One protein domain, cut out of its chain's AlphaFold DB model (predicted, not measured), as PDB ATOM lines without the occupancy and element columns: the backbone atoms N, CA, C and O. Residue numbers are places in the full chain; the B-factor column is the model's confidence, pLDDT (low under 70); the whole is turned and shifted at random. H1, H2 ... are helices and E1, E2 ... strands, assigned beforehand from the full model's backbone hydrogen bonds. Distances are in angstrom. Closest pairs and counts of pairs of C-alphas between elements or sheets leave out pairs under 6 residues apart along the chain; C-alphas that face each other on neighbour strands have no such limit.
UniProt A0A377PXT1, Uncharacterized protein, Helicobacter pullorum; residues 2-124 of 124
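What this domain is: This is residues 2 to 124 of the 124 residues of an uncharacterized protein of Helicobacter pullorum (UniProt A0A377PXT1). A single very long helix, H1, makes most of the long axis of a rod: its first turns pack on one face of a small, strongly twisted sheet of seven strands, and the rest reaches far beyond that sheet. At the far end the backbone turns back through the short helix H2, and a long link leads back to the sheet; at the opposite end residues 84 to 90, most of them in the short helix H3, stick out free. The printed part has 123 residues with four named helices and seven named strands, in the order E1 H1 H2 E2 E3 H3 E4 E5 E6 H4 E7; the sheet is mixed, in the order E1 E7 E3 E2 E4 E5 E6, and the class is mixed, helices and strands. The whole is extended, with a radius of gyration of the C-alphas of 23.1 A and spans of 79 by 29 by 23 A.

How they stand to each other: E1, residues 4 to 6, is an edge strand and antiparallel to E7, residues 121 to 123, with N 5 and O 122 2.9 A apart, within hydrogen-bond range. A tight link joins E1 to H1, residues 7 to 44, which is on the sheet in two layers, helix on one face of a sheet; its residues 7 to 18 come within 10 A of the sheet's C-alphas. The closest C-alphas of H1 and E4, residues 94 to 101, are those of Asn 11 and Ile 100, 6.2 A apart. H1 touches H2, residues 48 to 53, with its residues 33 to 41 alone; the closest C-alphas are those of Ala 37 and Ala 52, 4.9 A apart, and the two run opposite ways at a steep tilt of 58 degrees. E2, residues 65 to 74, bends by 62 degrees at residue 71. E2 and E4 are antiparallel, with N 68 and O 98 2.9 A apart. E2 forms a hairpin with E3, residues 77 to 79, where N 71 and O 79 are 2.8 A apart. E3 is parallel to E7, with N 123 and O 78 2.8 A apart. H3, residues 85 to 90, is not on the sheet and touches no helix. E4, E5, residues 104 to 107, and E6, residues 110 to 112, form a meander, each strand the antiparallel neighbour of the one before; N 106 and O 99 are 2.8 A apart, and N 112 and O 105 2.9 A. E1, H1, H2 and E2 form a split strand-helix-strand unit, two strands running the same way with others between them in the sheet, and so do E3, H3 and E4; both crossovers are right-handed. H4, residues 114 to 119, only grazes the sheet. H1 touches H4 with residues 7 to 8 alone, the closest C-alphas being those of Ile 8 and Leu 117, 5.0 A apart, at a steep tilt of 49 degrees. Every O i to N i+4 pair is within hydrogen-bond range in H1 and H2, against 1 of 2 in H3 and in H4.

Where its parts are: E1 begins at C-alpha 4, (49.374, -19.938, 32.307). H1 measures 54.6 A from C-alpha 7 to C-alpha 44, which is at (7.990, -63.082, 29.467). E2 measures 24.8 A, E4 22.5 A and E5 10.4 A from first to last C-alpha. E7 ends at C-alpha 123, (52.606, -22.367, 33.894).

The domain as a whole: The two C-alphas farthest apart are those of Asp 45 and Phe 90, 78.8 A, while those of Leu 2 and Leu 124 are 6.5 A apart. The printed part has no cut. The link from H2 to E2, with 11 residues, is long; the other links are tight. The mean pLDDT of the printed part is 89.6, and residue 2 is the one printed residue under 70.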
ATOM      1  N   LEU A   2      54.375 -18.486  27.093       59.31
ATOM      2  CA  LEU A   2      54.065 -19.527  28.084       59.31
ATOM      3  C   LEU A   2      52.570 -19.441  28.408       59.31
ATOM      4  O   LEU A   2      52.084 -18.354  28.717       59.31
ATOM      5  N   LYS A   3      51.836 -20.552  28.293       87.19
ATOM      6  CA  LYS A   3      50.421 -20.587  28.685       87.19
ATOM      7  C   LYS A   3      50.363 -20.722  30.203       87.19
ATOM      8  O   LYS A   3      51.029 -21.589  30.757       87.19
ATOM      9  N   ALA A   4      49.592 -19.872  30.867       91.62
ATOM     10  CA  ALA A   4      49.374 -19.938  32.307       91.62
ATOM     11  C   ALA A   4      47.883 -20.127  32.584       91.62
ATOM     12  O   ALA A   4      47.047 -19.542  31.898       91.62
ATOM     13  N   ILE A   5      47.560 -20.949  33.576       94.00
ATOM     14  CA  ILE A   5      46.192 -21.208  34.031       94.00
ATOM     15  C   ILE A   5      46.152 -21.095  35.552       94.00
ATOM     16  O   ILE A   5      47.093 -21.523  36.225       94.00
ATOM     17  N   LYS A   6      45.093 -20.512  36.117       94.44
ATOM     18  CA  LYS A   6      44.912 -20.555  37.570       94.44
ATOM     19  C   LYS A   6      44.427 -21.934  37.987       94.44
ATOM     20  O   LYS A   6      43.646 -22.567  37.275       94.44
ATOM     21  N   LEU A   7      44.839 -22.394  39.165       93.56
ATOM     22  CA  LEU A   7      44.380 -23.696  39.657       93.56
ATOM     23  C   LEU A   7      42.867 -23.737  39.885       93.56
ATOM     24  O   LEU A   7      42.271 -24.789  39.675       93.56
ATOM     25  N   ILE A   8      42.239 -22.612  40.251       94.50
ATOM     26  CA  ILE A   8      40.776 -22.542  40.375       94.50
ATOM     27  C   ILE A   8      40.070 -22.833  39.042       94.50
ATOM     28  O   ILE A   8      39.121 -23.611  39.020       94.50
ATOM     29  N   ASP A   9      40.571 -22.292  37.931       93.62
ATOM     30  CA  ASP A   9      39.963 -22.477  36.609       93.62
ATOM     31  C   ASP A   9      40.111 -23.932  36.151       93.62
ATOM     32  O   ASP A   9      39.176 -24.536  35.630       93.62
ATOM     33  N   LEU A  10      41.274 -24.533  36.419       91.62
ATOM     34  CA  LEU A  10      41.510 -25.948  36.149       91.62
ATOM     35  C   LEU A  10      40.619 -26.852  37.020       91.62
ATOM     36  O   LEU A  10      40.102 -27.854  36.528       91.62
ATOM     37  N   ASN A  11      40.400 -26.497  38.290       92.38
ATOM     38  CA  ASN A  11      39.485 -27.212  39.183       92.38
ATOM     39  C   ASN A  11      38.040 -27.169  38.660       92.38
ATOM     40  O   ASN A  11      37.383 -28.208  38.559       92.38
ATOM     41  N   LEU A  12      37.571 -25.986  38.254       92.19
ATOM     42  CA  LEU A  12      36.247 -25.809  37.654       92.19
ATOM     43  C   LEU A  12      36.094 -26.634  36.373       92.19
ATOM     44  O   LEU A  12      35.125 -27.379  36.252       92.19
ATOM     45  N   PHE A  13      37.083 -26.594  35.479       91.19
ATOM     46  CA  PHE A  13      37.065 -27.372  34.240       91.19
ATOM     47  C   PHE A  13      36.949 -28.886  34.487       91.19
ATOM     48  O   PHE A  13      36.159 -29.577  33.835       91.19
ATOM     49  N   ILE A  14      37.712 -29.421  35.446       90.62
ATOM     50  CA  ILE A  14      37.646 -30.844  35.810       90.62
ATOM     51  C   ILE A  14      36.271 -31.198  36.395       90.62
ATOM     52  O   ILE A  14      35.703 -32.234  36.041       90.62
ATOM     53  N   LYS A  15      35.709 -30.329  37.240       90.69
ATOM     54  CA  LYS A  15      34.370 -30.511  37.819       90.69
ATOM     55  C   LYS A  15      33.273 -30.498  36.750       90.69
ATOM     56  O   LYS A  15      32.399 -31.362  36.764       90.69
ATOM     57  N   GLU A  16      33.319 -29.558  35.812       90.75
ATOM     58  CA  GLU A  16      32.370 -29.497  34.694       90.75
ATOM     59  C   GLU A  16      32.467 -30.739  33.804       90.75
ATOM     60  O   GLU A  16      31.445 -31.338  33.459       90.75
ATOM     61  N   SER A  17      33.689 -31.181  33.502       88.69
ATOM     62  CA  SER A  17      33.936 -32.396  32.718       88.69
ATOM     63  C   SER A  17      33.349 -33.644  33.387       88.69
ATOM     64  O   SER A  17      32.775 -34.500  32.706       88.69
ATOM     65  N   GLN A  18      33.442 -33.740  34.719       90.25
ATOM     66  CA  GLN A  18      32.799 -34.803  35.496       90.25
ATOM     67  C   GLN A  18      31.271 -34.763  35.336       90.25
ATOM     68  O   GLN A  18      30.684 -35.769  34.944       90.25
ATOM     69  N   ILE A  19      30.639 -33.605  35.563       90.12
ATOM     70  CA  ILE A  19      29.174 -33.445  35.468       90.12
ATOM     71  C   ILE A  19      28.669 -33.819  34.068       90.12
ATOM     72  O   ILE A  19      27.646 -34.490  33.925       90.12
ATOM     73  N   ILE A  20      29.377 -33.389  33.021       90.56
ATOM     74  CA  ILE A  20      29.023 -33.714  31.634       90.56
ATOM     75  C   ILE A  20      29.119 -35.224  31.397       90.56
ATOM     76  O   ILE A  20      28.198 -35.815  30.831       90.56
ATOM     77  N   SER A  21      30.200 -35.851  31.860       89.31
ATOM     78  CA  SER A  21      30.413 -37.292  31.698       89.31
ATOM     79  C   SER A  21      29.329 -38.108  32.407       89.31
ATOM     80  O   SER A  21      28.786 -39.042  31.818       89.31
ATOM     81  N   GLU A  22      28.965 -37.729  33.635       90.69
ATOM     82  CA  GLU A  22      27.911 -38.392  34.413       90.69
ATOM     83  C   GLU A  22      26.554 -38.280  33.707       90.69
ATOM     84  O   GLU A  22      25.862 -39.283  33.541       90.69
ATOM     85  N   ARG A  23      26.210 -37.100  33.174       90.44
ATOM     86  CA  ARG A  23      24.968 -36.902  32.401       90.44
ATOM     87  C   ARG A  23      24.906 -37.756  31.137       90.44
ATOM     88  O   ARG A  23      23.846 -38.294  30.813       90.44
ATOM     89  N   ILE A  24      26.012 -37.853  30.399       90.88
ATOM     90  CA  ILE A  24      26.084 -38.676  29.183       90.88
ATOM     91  C   ILE A  24      25.880 -40.149  29.540       90.88
ATOM     92  O   ILE A  24      25.107 -40.846  28.878       90.88
ATOM     93  N   LEU A  25      26.542 -40.606  30.602       89.69
ATOM     94  CA  LEU A  25      26.457 -41.987  31.052       89.69
ATOM     95  C   LEU A  25      25.045 -42.340  31.538       89.69
ATOM     96  O   LEU A  25      24.496 -43.357  31.114       89.69
ATOM     97  N   ASP A  26      24.421 -41.476  32.339       88.75
ATOM     98  CA  ASP A  26      23.041 -41.652  32.803       88.75
ATOM     99  C   ASP A  26      22.056 -41.755  31.638       88.75
ATOM    100  O   ASP A  26      21.179 -42.625  31.624       88.75
ATOM    101  N   LYS A  27      22.211 -40.902  30.619       89.88
ATOM    102  CA  LYS A  27      21.363 -40.956  29.425       89.88
ATOM    103  C   LYS A  27      21.520 -42.293  28.694       89.88
ATOM    104  O   LYS A  27      20.518 -42.957  28.422       89.88
ATOM    105  N   ALA A  28      22.759 -42.708  28.430       88.38
ATOM    106  CA  ALA A  28      23.051 -43.960  27.735       88.38
ATOM    107  C   ALA A  28      22.524 -45.184  28.507       88.38
ATOM    108  O   ALA A  28      21.942 -46.105  27.925       88.38
ATOM    109  N   MET A  29      22.673 -45.185  29.832       87.56
ATOM    110  CA  MET A  29      22.163 -46.258  30.680       87.56
ATOM    111  C   MET A  29      20.637 -46.297  30.676       87.56
ATOM    112  O   MET A  29      20.061 -47.385  30.570       87.56
ATOM    113  N   LYS A  30      19.958 -45.146  30.755       88.31
ATOM    114  CA  LYS A  30      18.490 -45.074  30.723       88.31
ATOM    115  C   LYS A  30      17.929 -45.627  29.413       88.31
ATOM    116  O   LYS A  30      16.987 -46.421  29.439       88.31
ATOM    117  N   GLU A  31      18.533 -45.269  28.283       88.50
ATOM    118  CA  GLU A  31      18.176 -45.809  26.964       88.50
ATOM    119  C   GLU A  31      18.363 -47.332  26.915       88.50
ATOM    120  O   GLU A  31      17.456 -48.066  26.503       88.50
ATOM    121  N   ARG A  32      19.492 -47.830  27.434       88.31
ATOM    122  CA  ARG A  32      19.771 -49.268  27.517       88.31
ATOM    123  C   ARG A  32      18.783 -50.001  28.426       88.31
ATOM    124  O   ARG A  32      18.328 -51.085  28.061       88.31
ATOM    125  N   LYS A  33      18.398 -49.415  29.564       89.62
ATOM    126  CA  LYS A  33      17.380 -49.976  30.468       89.62
ATOM    127  C   LYS A  33      16.037 -50.121  29.759       89.62
ATOM    128  O   LYS A  33      15.437 -51.186  29.830       89.62
ATOM    129  N   ILE A  34      15.582 -49.085  29.050       90.31
ATOM    130  CA  ILE A  34      14.315 -49.121  28.299       90.31
ATOM    131  C   ILE A  34      14.364 -50.207  27.220       90.31
ATOM    132  O   ILE A  34      13.417 -50.980  27.071       90.31
ATOM    133  N   PHE A  35      15.470 -50.288  26.481       92.62
ATOM    134  CA  PHE A  35      15.661 -51.312  25.458       92.62
ATOM    135  C   PHE A  35      15.593 -52.732  26.037       92.62
ATOM    136  O   PHE A  35      14.889 -53.588  25.499       92.62
ATOM    137  N   LEU A  36      16.283 -52.978  27.153       92.06
ATOM    138  CA  LEU A  36      16.251 -54.268  27.840       92.06
ATOM    139  C   LEU A  36      14.864 -54.577  28.414       92.06
ATOM    140  O   LEU A  36      14.392 -55.700  28.262       92.06
ATOM    141  N   ALA A  37      14.174 -53.590  28.992       93.44
ATOM    142  CA  ALA A  37      12.831 -53.773  29.546       93.44
ATOM    143  C   ALA A  37      11.841 -54.206  28.458       93.44
ATOM    144  O   ALA A  37      11.064 -55.133  28.664       93.44
ATOM    145  N   LYS A  38      11.935 -53.615  27.258       94.12
ATOM    146  CA  LYS A  38      11.136 -54.032  26.093       94.12
ATOM    147  C   LYS A  38      11.433 -55.467  25.650       94.12
ATOM    148  O   LYS A  38      10.525 -56.153  25.189       94.12
ATOM    149  N   LYS A  39      12.684 -55.932  25.762       93.88
ATOM    150  CA  LYS A  39      13.031 -57.333  25.470       93.88
ATOM    151  C   LYS A  39      12.420 -58.284  26.497       93.88
ATOM    152  O   LYS A  39      11.797 -59.258  26.099       93.88
ATOM    153  N   VAL A  40      12.539 -57.968  27.786       93.19
ATOM    154  CA  VAL A  40      11.950 -58.767  28.874       93.19
ATOM    155  C   VAL A  40      10.427 -58.828  28.742       93.19
ATOM    156  O   VAL A  40       9.869 -59.918  28.764       93.19
ATOM    157  N   GLN A  41       9.767 -57.691  28.503       95.88
ATOM    158  CA  GLN A  41       8.325 -57.641  28.239       95.88
ATOM    159  C   GLN A  41       7.916 -58.632  27.141       95.88
ATOM    160  O   GLN A  41       6.980 -59.394  27.331       95.88
ATOM    161  N   LYS A  42       8.631 -58.649  26.008       94.19
ATOM    162  CA  LYS A  42       8.323 -59.550  24.885       94.19
ATOM    163  C   LYS A  42       8.590 -61.023  25.192       94.19
ATOM    164  O   LYS A  42       7.872 -61.873  24.691       94.19
ATOM    165  N   SER A  43       9.643 -61.324  25.949       95.75
ATOM    166  CA  SER A  43      10.039 -62.707  26.239       95.75
ATOM    167  C   SER A  43       9.205 -63.362  27.336       95.75
ATOM    168  O   SER A  43       9.055 -64.578  27.318       95.75
ATOM    169  N   PHE A  44       8.695 -62.577  28.285       93.69
ATOM    170  CA  PHE A  44       7.990 -63.082  29.467       93.69
ATOM    171  C   PHE A  44       6.507 -62.695  29.510       93.69
ATOM    172  O   PHE A  44       5.829 -63.069  30.459       93.69
ATOM    173  N   ASP A  45       6.022 -61.942  28.518       94.38
ATOM    174  CA  ASP A  45       4.642 -61.442  28.425       94.38
ATOM    175  C   ASP A  45       4.157 -60.725  29.702       94.38
ATOM    176  O   ASP A  45       3.050 -60.913  30.197       94.38
ATOM    177  N   VAL A  46       5.035 -59.897  30.275       94.19
ATOM    178  CA  VAL A  46       4.752 -59.105  31.483       94.19
ATOM    179  C   VAL A  46       4.627 -57.617  31.155       94.19
ATOM    180  O   VAL A  46       5.281 -57.135  30.224       94.19
ATOM    181  N   PRO A  47       3.868 -56.829  31.940       94.94
ATOM    182  CA  PRO A  47       3.808 -55.380  31.770       94.94
ATOM    183  C   PRO A  47       5.197 -54.726  31.797       94.94
ATOM    184  O   PRO A  47       6.074 -55.119  32.573       94.94
ATOM    185  N   LEU A  48       5.390 -53.668  30.999       91.19
ATOM    186  CA  LEU A  48       6.680 -52.972  30.876       91.19
ATOM    187  C   LEU A  48       7.225 -52.480  32.227       91.19
ATOM    188  O   LEU A  48       8.433 -52.498  32.452       91.19
ATOM    189  N   GLU A  49       6.343 -52.056  33.134       90.12
ATOM    190  CA  GLU A  49       6.733 -51.613  34.473       90.12
ATOM    191  C   GLU A  49       7.337 -52.758  35.302       90.12
ATOM    192  O   GLU A  49       8.364 -52.581  35.958       90.12
ATOM    193  N   GLN A  50       6.750 -53.957  35.225       91.69
ATOM    194  CA  GLN A  50       7.268 -55.150  35.890       91.69
ATOM    195  C   GLN A  50       8.586 -55.603  35.248       91.69
ATOM    196  O   GLN A  50       9.563 -55.824  35.962       91.69
ATOM    197  N   ALA A  51       8.664 -55.613  33.914       91.75
ATOM    198  CA  ALA A  51       9.905 -55.875  33.184       91.75
ATOM    199  C   ALA A  51      11.038 -54.904  33.576       91.75
ATOM    200  O   ALA A  51      12.191 -55.308  33.721       91.75
ATOM    201  N   ALA A  52      10.725 -53.622  33.787       87.62
ATOM    202  CA  ALA A  52      11.696 -52.622  34.221       87.62
ATOM    203  C   ALA A  52      12.150 -52.809  35.680       87.62
ATOM    204  O   ALA A  52      13.301 -52.490  35.983       87.62
ATOM    205  N   LYS A  53      11.278 -53.316  36.567       89.62
ATOM    206  CA  LYS A  53      11.611 -53.668  37.964       89.62
ATOM    207  C   LYS A  53      12.499 -54.911  38.054       89.62
ATOM    208  O   LYS A  53      13.329 -54.992  38.950       89.62
ATOM    209  N   MET A  54      12.371 -55.839  37.104       89.31
ATOM    210  CA  MET A  54      13.244 -57.016  36.999       89.31
ATOM    211  C   MET A  54      14.681 -56.666  36.576       89.31
ATOM    212  O   MET A  54      15.579 -57.493  36.709       89.31
ATOM    213  N   LEU A  55      14.919 -55.453  36.062       88.25
ATOM    214  CA  LEU A  55      16.233 -55.003  35.611       88.25
ATOM    215  C   LEU A  55      16.920 -54.124  36.656       88.25
ATOM    216  O   LEU A  55      16.407 -53.077  37.055       88.25
ATOM    217  N   PHE A  56      18.144 -54.503  37.017       78.38
ATOM    218  CA  PHE A  56      19.014 -53.676  37.845       78.38
ATOM    219  C   PHE A  56      19.477 -52.419  37.086       78.38
ATOM    220  O   PHE A  56      19.875 -52.492  35.922       78.38
ATOM    221  N   TYR A  57      19.431 -51.262  37.752       73.00
ATOM    222  CA  TYR A  57      19.891 -49.976  37.221       73.00
ATOM    223  C   TYR A  57      20.800 -49.288  38.243       73.00
ATOM    224  O   TYR A  57      20.294 -48.621  39.147       73.00
ATOM    225  N   PRO A  58      22.126 -49.479  38.155       71.44
ATOM    226  CA  PRO A  58      23.053 -48.802  39.046       71.44
ATOM    227  C   PRO A  58      23.175 -47.322  38.675       71.44
ATOM    228  O   PRO A  58      23.284 -46.979  37.498       71.44
ATOM    229  N   ASN A  59      23.221 -46.463  39.692       71.31
ATOM    230  CA  ASN A  59      23.707 -45.095  39.538       71.31
ATOM    231  C   ASN A  59      25.236 -45.132  39.537       71.31
ATOM    232  O   ASN A  59      25.844 -45.720  40.435       71.31
ATOM    233  N   TYR A  60      25.859 -44.504  38.548       71.62
ATOM    234  CA  TYR A  60      27.312 -44.443  38.445       71.62
ATOM    235  C   TYR A  60      27.805 -43.057  38.849       71.62
ATOM    236  O   TYR A  60      27.331 -42.050  38.335       71.62
ATOM    237  N   ALA A  61      28.797 -43.018  39.734       78.50
ATOM    238  CA  ALA A  61      29.560 -41.811  40.023       78.50
ATOM    239  C   ALA A  61      30.897 -41.888  39.279       78.50
ATOM    240  O   ALA A  61      31.621 -42.882  39.407       78.50
ATOM    241  N   ILE A  62      31.236 -40.858  38.503       84.44
ATOM    242  CA  ILE A  62      32.499 -40.830  37.761       84.44
ATOM    243  C   ILE A  62      33.532 -40.098  38.607       84.44
ATOM    244  O   ILE A  62      33.347 -38.948  38.990       84.44
ATOM    245  N   ASN A  63      34.663 -40.745  38.877       83.69
ATOM    246  CA  ASN A  63      35.769 -40.096  39.568       83.69
ATOM    247  C   ASN A  63      36.786 -39.560  38.555       83.69
ATOM    248  O   ASN A  63      37.618 -40.312  38.045       83.69
ATOM    249  N   VAL A  64      36.718 -38.261  38.258       85.56
ATOM    250  CA  VAL A  64      37.722 -37.586  37.425       85.56
ATOM    251  C   VAL A  64      38.818 -37.023  38.326       85.56
ATOM    252  O   VAL A  64      38.560 -36.178  39.185       85.56
ATOM    253  N   LYS A  65      40.052 -37.486  38.105       89.50
ATOM    254  CA  LYS A  65      41.241 -37.073  38.858       89.50
ATOM    255  C   LYS A  65      42.357 -36.647  37.913       89.50
ATOM    256  O   LYS A  65      42.793 -37.431  37.074       89.50
ATOM    257  N   LEU A  66      42.880 -35.442  38.115       91.00
ATOM    258  CA  LEU A  66      44.102 -34.965  37.477       91.00
ATOM    259  C   LEU A  66      45.247 -35.008  38.492       91.00
ATOM    260  O   LEU A  66      45.132 -34.458  39.586       91.00
ATOM    261  N   CYS A  67      46.352 -35.658  38.131       92.94
ATOM    262  CA  CYS A  67      47.589 -35.667  38.910       92.94
ATOM    263  C   CYS A  67      48.714 -35.097  38.056       92.94
ATOM    264  O   CYS A  67      48.970 -35.613  36.969       92.94
ATOM    265  N   LEU A  68      49.413 -34.086  38.558       92.69
ATOM    266  CA  LEU A  68      50.563 -33.518  37.868       92.69
ATOM    267  C   LEU A  68      51.696 -33.231  38.851       92.69
ATOM    268  O   LEU A  68      51.474 -32.791  39.979       92.69
ATOM    269  N   ASN A  69      52.923 -33.490  38.407       93.56
ATOM    270  CA  ASN A  69      54.124 -33.096  39.127       93.56
ATOM    271  C   ASN A  69      54.541 -31.719  38.616       93.56
ATOM    272  O   ASN A  69      54.817 -31.566  37.426       93.56
ATOM    273  N   ALA A  70      54.582 -30.736  39.506       93.56
ATOM    274  CA  ALA A  70      54.979 -29.375  39.201       93.56
ATOM    275  C   ALA A  70      56.263 -28.986  39.939       93.56
ATOM    276  O   ALA A  70      56.699 -29.645  40.885       93.56
ATOM    277  N   TYR A  71      56.867 -27.894  39.491       93.50
ATOM    278  CA  TYR A  71      58.038 -27.285  40.099       93.50
ATOM    279  C   TYR A  71      57.654 -25.927  40.667       93.50
ATOM    280  O   TYR A  71      57.240 -25.041  39.920       93.50
ATOM    281  N   LYS A  72      57.800 -25.752  41.976       92.25
ATOM    282  CA  LYS A  72      57.523 -24.484  42.648       92.25
ATOM    283  C   LYS A  72      58.579 -23.452  42.247       92.25
ATOM    284  O   LYS A  72      59.762 -23.628  42.539       92.25
ATOM    285  N   GLU A  73      58.159 -22.398  41.550       88.88
ATOM    286  CA  GLU A  73      59.018 -21.257  41.188       88.88
ATOM    287  C   GLU A  73      58.912 -20.138  42.234       88.88
ATOM    288  O   GLU A  73      59.904 -19.479  42.542       88.88
ATOM    289  N   SER A  74      57.723 -19.946  42.811       87.31
ATOM    290  CA  SER A  74      57.472 -19.066  43.959       87.31
ATOM    291  C   SER A  74      56.268 -19.576  44.762       87.31
ATOM    292  O   SER A  74      55.643 -20.562  44.378       87.31
ATOM    293  N   ASN A  75      55.904 -18.915  45.870       86.31
ATOM    294  CA  ASN A  75      54.780 -19.340  46.723       86.31
ATOM    295  C   ASN A  75      53.462 -19.571  45.964       86.31
ATOM    296  O   ASN A  75      52.682 -20.435  46.357       86.31
ATOM    297  N   LYS A  76      53.223 -18.814  44.890       92.62
ATOM    298  CA  LYS A  76      51.969 -18.822  44.125       92.62
ATOM    299  C   LYS A  76      52.154 -19.229  42.661       92.62
ATOM    300  O   LYS A  76      51.194 -19.185  41.901       92.62
ATOM    301  N   VAL A  77      53.362 -19.610  42.240       92.56
ATOM    302  CA  VAL A  77      53.659 -19.933  40.836       92.56
ATOM    303  C   VAL A  77      54.342 -21.287  40.740       92.56
ATOM    304  O   VAL A  77      55.410 -21.508  41.317       92.56
ATOM    305  N   TYR A  78      53.728 -22.167  39.960       93.94
ATOM    306  CA  TYR A  78      54.181 -23.526  39.712       93.94
ATOM    307  C   TYR A  78      54.397 -23.739  38.217       93.94
ATOM    308  O   TYR A  78      53.631 -23.254  37.388       93.94
ATOM    309  N   LEU A  79      55.431 -24.493  37.864       92.62
ATOM    310  CA  LEU A  79      55.756 -24.859  36.490       92.62
ATOM    311  C   LEU A  79      55.390 -26.326  36.268       92.62
ATOM    312  O   LEU A  79      55.917 -27.202  36.952       92.62
ATOM    313  N   ALA A  80      54.529 -26.618  35.296       91.75
ATOM    314  CA  ALA A  80      54.209 -27.991  34.901       91.75
ATOM    315  C   ALA A  80      55.399 -28.680  34.212       91.75
ATOM    316  O   ALA A  80      55.545 -29.900  34.257       91.75
ATOM    317  N   LYS A  81      56.278 -27.894  33.579       89.81
ATOM    318  CA  LYS A  81      57.494 -28.382  32.926       89.81
ATOM    319  C   LYS A  81      58.716 -28.196  33.806       89.81
ATOM    320  O   LYS A  81      58.841 -27.231  34.558       89.81
ATOM    321  N   LYS A  82      59.671 -29.110  33.632       88.25
ATOM    322  CA  LYS A  82      60.976 -29.029  34.279       88.25
ATOM    323  C   LYS A  82      61.678 -27.714  33.898       88.25
ATOM    324  O   LYS A  82      61.807 -27.434  32.705       88.25
ATOM    325  N   PRO A  83      62.173 -26.934  34.876       86.56
ATOM    326  CA  PRO A  83      62.942 -25.728  34.600       86.56
ATOM    327  C   PRO A  83      64.213 -26.044  33.801       86.56
ATOM    328  O   PRO A  83      64.829 -27.100  33.990       86.56
ATOM    329  N   SER A  84      64.628 -25.111  32.938       87.25
ATOM    330  CA  SER A  84      65.853 -25.249  32.141       87.25
ATOM    331  C   SER A  84      67.096 -25.382  33.024       87.25
ATOM    332  O   SER A  84      67.112 -24.947  34.179       87.25
ATOM    333  N   PHE A  85      68.160 -25.972  32.472       84.06
ATOM    334  CA  PHE A  85      69.433 -26.134  33.180       84.06
ATOM    335  C   PHE A  85      69.948 -24.800  33.739       84.06
ATOM    336  O   PHE A  85      70.223 -24.712  34.931       84.06
ATOM    337  N   PHE A  86      69.950 -23.742  32.921       82.81
ATOM    338  CA  PHE A  86      70.366 -22.406  33.348       82.81
ATOM    339  C   PHE A  86      69.533 -21.871  34.515       82.81
ATOM    340  O   PHE A  86      70.101 -21.428  35.506       82.81
ATOM    341  N   LYS A  87      68.195 -21.979  34.473       82.19
ATOM    342  CA  LYS A  87      67.349 -21.552  35.606       82.19
ATOM    343  C   LYS A  87      67.695 -22.302  36.897       82.19
ATOM    344  O   LYS A  87      67.664 -21.708  37.969       82.19
ATOM    345  N   ARG A  88      68.035 -23.590  36.796       82.25
ATOM    346  CA  ARG A  88      68.390 -24.438  37.948       82.25
ATOM    347  C   ARG A  88      69.758 -24.121  38.553       82.25
ATOM    348  O   ARG A  88      69.963 -24.459  39.712       82.25
ATOM    349  N   LEU A  89      70.670 -23.495  37.804       84.44
ATOM    350  CA  LEU A  89      71.955 -23.035  38.345       84.44
ATOM    351  C   LEU A  89      71.767 -21.886  39.340       84.44
ATOM    352  O   LEU A  89      72.465 -21.823  40.345       84.44
ATOM    353  N   PHE A  90      70.798 -21.008  39.080       81.38
ATOM    354  CA  PHE A  90      70.584 -19.795  39.873       81.38
ATOM    355  C   PHE A  90      69.435 -19.910  40.882       81.38
ATOM    356  O   PHE A  90      69.304 -19.060  41.759       81.38
ATOM    357  N   ARG A  91      68.574 -20.933  40.767       81.06
ATOM    358  CA  ARG A  91      67.433 -21.145  41.670       81.06
ATOM    359  C   ARG A  91      67.189 -22.621  41.957       81.06
ATOM    360  O   ARG A  91      67.174 -23.457  41.051       81.06
ATOM    361  N   LYS A  92      66.903 -22.925  43.225       82.06
ATOM    362  CA  LYS A  92      66.357 -24.223  43.633       82.06
ATOM    363  C   LYS A  92      64.863 -24.259  43.318       82.06
ATOM    364  O   LYS A  92      64.146 -23.313  43.618       82.06
ATOM    365  N   PHE A  93      64.418 -25.364  42.726       85.88
ATOM    366  CA  PHE A  93      63.010 -25.633  42.452       85.88
ATOM    367  C   PHE A  93      62.593 -26.862  43.241       85.88
ATOM    368  O   PHE A  93      63.188 -27.933  43.089       85.88
ATOM    369  N   GLU A  94      61.572 -26.696  44.066       88.31
ATOM    370  CA  GLU A  94      60.959 -27.785  44.811       88.31
ATOM    371  C   GLU A  94      59.982 -28.530  43.899       88.31
ATOM    372  O   GLU A  94      59.257 -27.909  43.118       88.31
ATOM    373  N   LYS A  95      60.008 -29.864  43.944       91.50
ATOM    374  CA  LYS A  95      59.024 -30.688  43.243       91.50
ATOM    375  C   LYS A  95      57.815 -30.856  44.142       91.50
ATOM    376  O   LYS A  95      57.972 -31.219  45.298       91.50
ATOM    377  N   THR A  96      56.648 -30.698  43.548       93.50
ATOM    378  CA  THR A  96      55.378 -30.721  44.250       93.50
ATOM    379  C   THR A  96      54.361 -31.501  43.435       93.50
ATOM    380  O   THR A  96      54.329 -31.408  42.203       93.50
ATOM    381  N   ARG A  97      53.511 -32.269  44.109       94.62
ATOM    382  CA  ARG A  97      52.404 -32.994  43.493       94.62
ATOM    383  C   ARG A  97      51.124 -32.182  43.625       94.62
ATOM    384  O   ARG A  97      50.653 -31.943  44.731       94.62
ATOM    385  N   ILE A  98      50.532 -31.813  42.497       94.44
ATOM    386  CA  ILE A  98      49.211 -31.184  42.457       94.44
ATOM    387  C   ILE A  98      48.190 -32.247  42.055       94.44
ATOM    388  O   ILE A  98      48.357 -32.947  41.050       94.44
ATOM    389  N   VAL A  99      47.134 -32.382  42.855       94.69
ATOM    390  CA  VAL A  99      46.030 -33.312  42.611       94.69
ATOM    391  C   VAL A  99      44.717 -32.551  42.636       94.69
ATOM    392  O   VAL A  99      44.396 -31.908  43.633       94.69
ATOM    393  N   ILE A 100      43.945 -32.663  41.559       92.94
ATOM    394  CA  ILE A 100      42.603 -32.088  41.427       92.94
ATOM    395  C   ILE A 100      41.624 -33.244  41.251       92.94
ATOM    396  O   ILE A 100      41.791 -34.065  40.350       92.94
ATOM    397  N   SER A 101      40.633 -33.337  42.131       89.50
ATOM    398  CA  SER A 101      39.662 -34.430  42.150       89.50
ATOM    399  C   SER A 101      38.362 -33.950  42.776       89.50
ATOM    400  O   SER A 101      38.378 -33.447  43.896       89.50
ATOM    401  N   GLN A 102      37.232 -34.149  42.094       80.94
ATOM    402  CA  GLN A 102      35.892 -33.914  42.660       80.94
ATOM    403  C   GLN A 102      35.719 -32.527  43.319       80.94
ATOM    404  O   GLN A 102      35.184 -32.400  44.420       80.94
ATOM    405  N   GLY A 103      36.230 -31.470  42.682       80.75
ATOM    406  CA  GLY A 103      36.158 -30.105  43.216       80.75
ATOM    407  C   GLY A 103      37.167 -29.786  44.324       80.75
ATOM    408  O   GLY A 103      37.253 -28.636  44.747       80.75
ATOM    409  N   LYS A 104      37.952 -30.763  44.787       90.06
ATOM    410  CA  LYS A 104      39.029 -30.568  45.761       90.06
ATOM    411  C   LYS A 104      40.365 -30.507  45.042       90.06
ATOM    412  O   LYS A 104      40.677 -31.358  44.210       90.06
ATOM    413  N   THR A 105      41.175 -29.523  45.406       93.50
ATOM    414  CA  THR A 105      42.557 -29.417  44.941       93.50
ATOM    415  C   THR A 105      43.494 -29.553  46.126       93.50
ATOM    416  O   THR A 105      43.252 -28.979  47.186       93.50
ATOM    417  N   SER A 106      44.560 -30.324  45.948       94.25
ATOM    418  CA  SER A 106      45.614 -30.492  46.942       94.25
ATOM    419  C   SER A 106      46.991 -30.323  46.321       94.25
ATOM    420  O   SER A 106      47.198 -30.622  45.141       94.25
ATOM    421  N   ILE A 107      47.910 -29.816  47.132       93.81
ATOM    422  CA  ILE A 107      49.320 -29.634  46.816       93.81
ATOM    423  C   ILE A 107      50.110 -30.358  47.902       93.81
ATOM    424  O   ILE A 107      49.960 -30.012  49.071       93.81
ATOM    425  N   ASP A 108      50.898 -31.367  47.527       92.88
ATOM    426  CA  ASP A 108      51.633 -32.236  48.461       92.88
ATOM    427  C   ASP A 108      50.722 -32.745  49.594       92.88
ATOM    428  O   ASP A 108      50.990 -32.579  50.780       92.88
ATOM    429  N   ASP A 109      49.567 -33.286  49.188       92.00
ATOM    430  CA  ASP A 109      48.492 -33.820  50.038       92.00
ATOM    431  C   ASP A 109      47.782 -32.793  50.946       92.00
ATOM    432  O   ASP A 109      46.780 -33.112  51.591       92.00
ATOM    433  N   LYS A 110      48.195 -31.518  50.926       93.75
ATOM    434  CA  LYS A 110      47.495 -30.429  51.613       93.75
ATOM    435  C   LYS A 110      46.344 -29.901  50.760       93.75
ATOM    436  O   LYS A 110      46.565 -29.328  49.694       93.75
ATOM    437  N   ILE A 111      45.115 -30.064  51.245       93.25
ATOM    438  CA  ILE A 111      43.907 -29.525  50.607       93.25
ATOM    439  C   ILE A 111      43.913 -27.996  50.702       93.25
ATOM    440  O   ILE A 111      44.223 -27.433  51.753       93.25
ATOM    441  N   LEU A 112      43.568 -27.340  49.598       93.38
ATOM    442  CA  LEU A 112      43.468 -25.888  49.495       93.38
ATOM    443  C   LEU A 112      42.010 -25.445  49.388       93.38
ATOM    444  O   LEU A 112      41.183 -26.149  48.808       93.38
ATOM    445  N   ASP A 113      41.721 -24.264  49.927       93.31
ATOM    446  CA  ASP A 113      40.439 -23.589  49.765       93.31
ATOM    447  C   ASP A 113      40.386 -22.785  48.455       93.31
ATOM    448  O   ASP A 113      41.408 -22.481  47.831       93.31
ATOM    449  N   ASP A 114      39.180 -22.396  48.045       90.88
ATOM    450  CA  ASP A 114      38.972 -21.647  46.802       90.88
ATOM    451  C   ASP A 114      39.701 -20.295  46.800       90.88
ATOM    452  O   ASP A 114      40.132 -19.827  45.741       90.88
ATOM    453  N   THR A 115      39.876 -19.672  47.971       93.00
ATOM    454  CA  THR A 115      40.623 -18.417  48.117       93.00
ATOM    455  C   THR A 115      42.079 -18.613  47.720       93.00
ATOM    456  O   THR A 115      42.572 -17.891  46.853       93.00
ATOM    457  N   SER A 116      42.746 -19.635  48.264       92.25
ATOM    458  CA  SER A 116      44.133 -19.958  47.916       92.25
ATOM    459  C   SER A 116      44.269 -20.334  46.440       92.25
ATOM    460  O   SER A 116      45.211 -19.911  45.767       92.25
ATOM    461  N   LEU A 117      43.313 -21.094  45.896       92.12
ATOM    462  CA  LEU A 117      43.363 -21.553  44.502       92.12
ATOM    463  C   LEU A 117      43.278 -20.416  43.478       92.12
ATOM    464  O   LEU A 117      43.880 -20.521  42.406       92.12
ATOM    465  N   LYS A 118      42.569 -19.326  43.795       94.31
ATOM    466  CA  LYS A 118      42.462 -18.136  42.928       94.31
ATOM    467  C   LYS A 118      43.782 -17.392  42.750       94.31
ATOM    468  O   LYS A 118      43.936 -16.640  41.780       94.31
ATOM    469  N   GLU A 119      44.705 -17.579  43.686       94.94
ATOM    470  CA  GLU A 119      45.993 -16.897  43.707       94.94
ATOM    471  C   GLU A 119      47.112 -17.722  43.069       94.94
ATOM    472  O   GLU A 119      48.154 -17.163  42.727       94.94
ATOM    473  N   ILE A 120      46.910 -19.034  42.901       94.69
ATOM    474  CA  ILE A 120      47.939 -19.944  42.406       94.69
ATOM    475  C   ILE A 120      47.868 -20.083  40.886       94.69
ATOM    476  O   ILE A 120      46.843 -20.460  40.313       94.69
ATOM    477  N   TRP A 121      49.013 -19.861  40.250       95.69
ATOM    478  CA  TRP A 121      49.229 -20.008  38.819       95.69
ATOM    479  C   TRP A 121      50.027 -21.267  38.496       95.69
ATOM    480  O   TRP A 121      51.071 -21.534  39.096       95.69
ATOM    481  N   LEU A 122      49.560 -21.997  37.487       93.88
ATOM    482  CA  LEU A 122      50.267 -23.095  36.847       93.88
ATOM    483  C   LEU A 122      50.701 -22.665  35.442       93.88
ATOM    484  O   LEU A 122      49.871 -22.352  34.591       93.88
ATOM    485  N   ILE A 123      52.006 -22.664  35.195       93.06
ATOM    486  CA  ILE A 123      52.606 -22.367  33.894       93.06
ATOM    487  C   ILE A 123      52.846 -23.688  33.152       93.06
ATOM    488  O   ILE A 123      53.534 -24.570  33.670       93.06
ATOM    489  N   LEU A 124      52.285 -23.816  31.949       88.06
ATOM    490  CA  LEU A 124      52.252 -25.030  31.122       88.06
ATOM    491  C   LEU A 124      53.420 -25.143  30.131       88.06
ATOM    492  O   LEU A 124      53.801 -24.149  29.474       88.06
TER     493      LEU A 124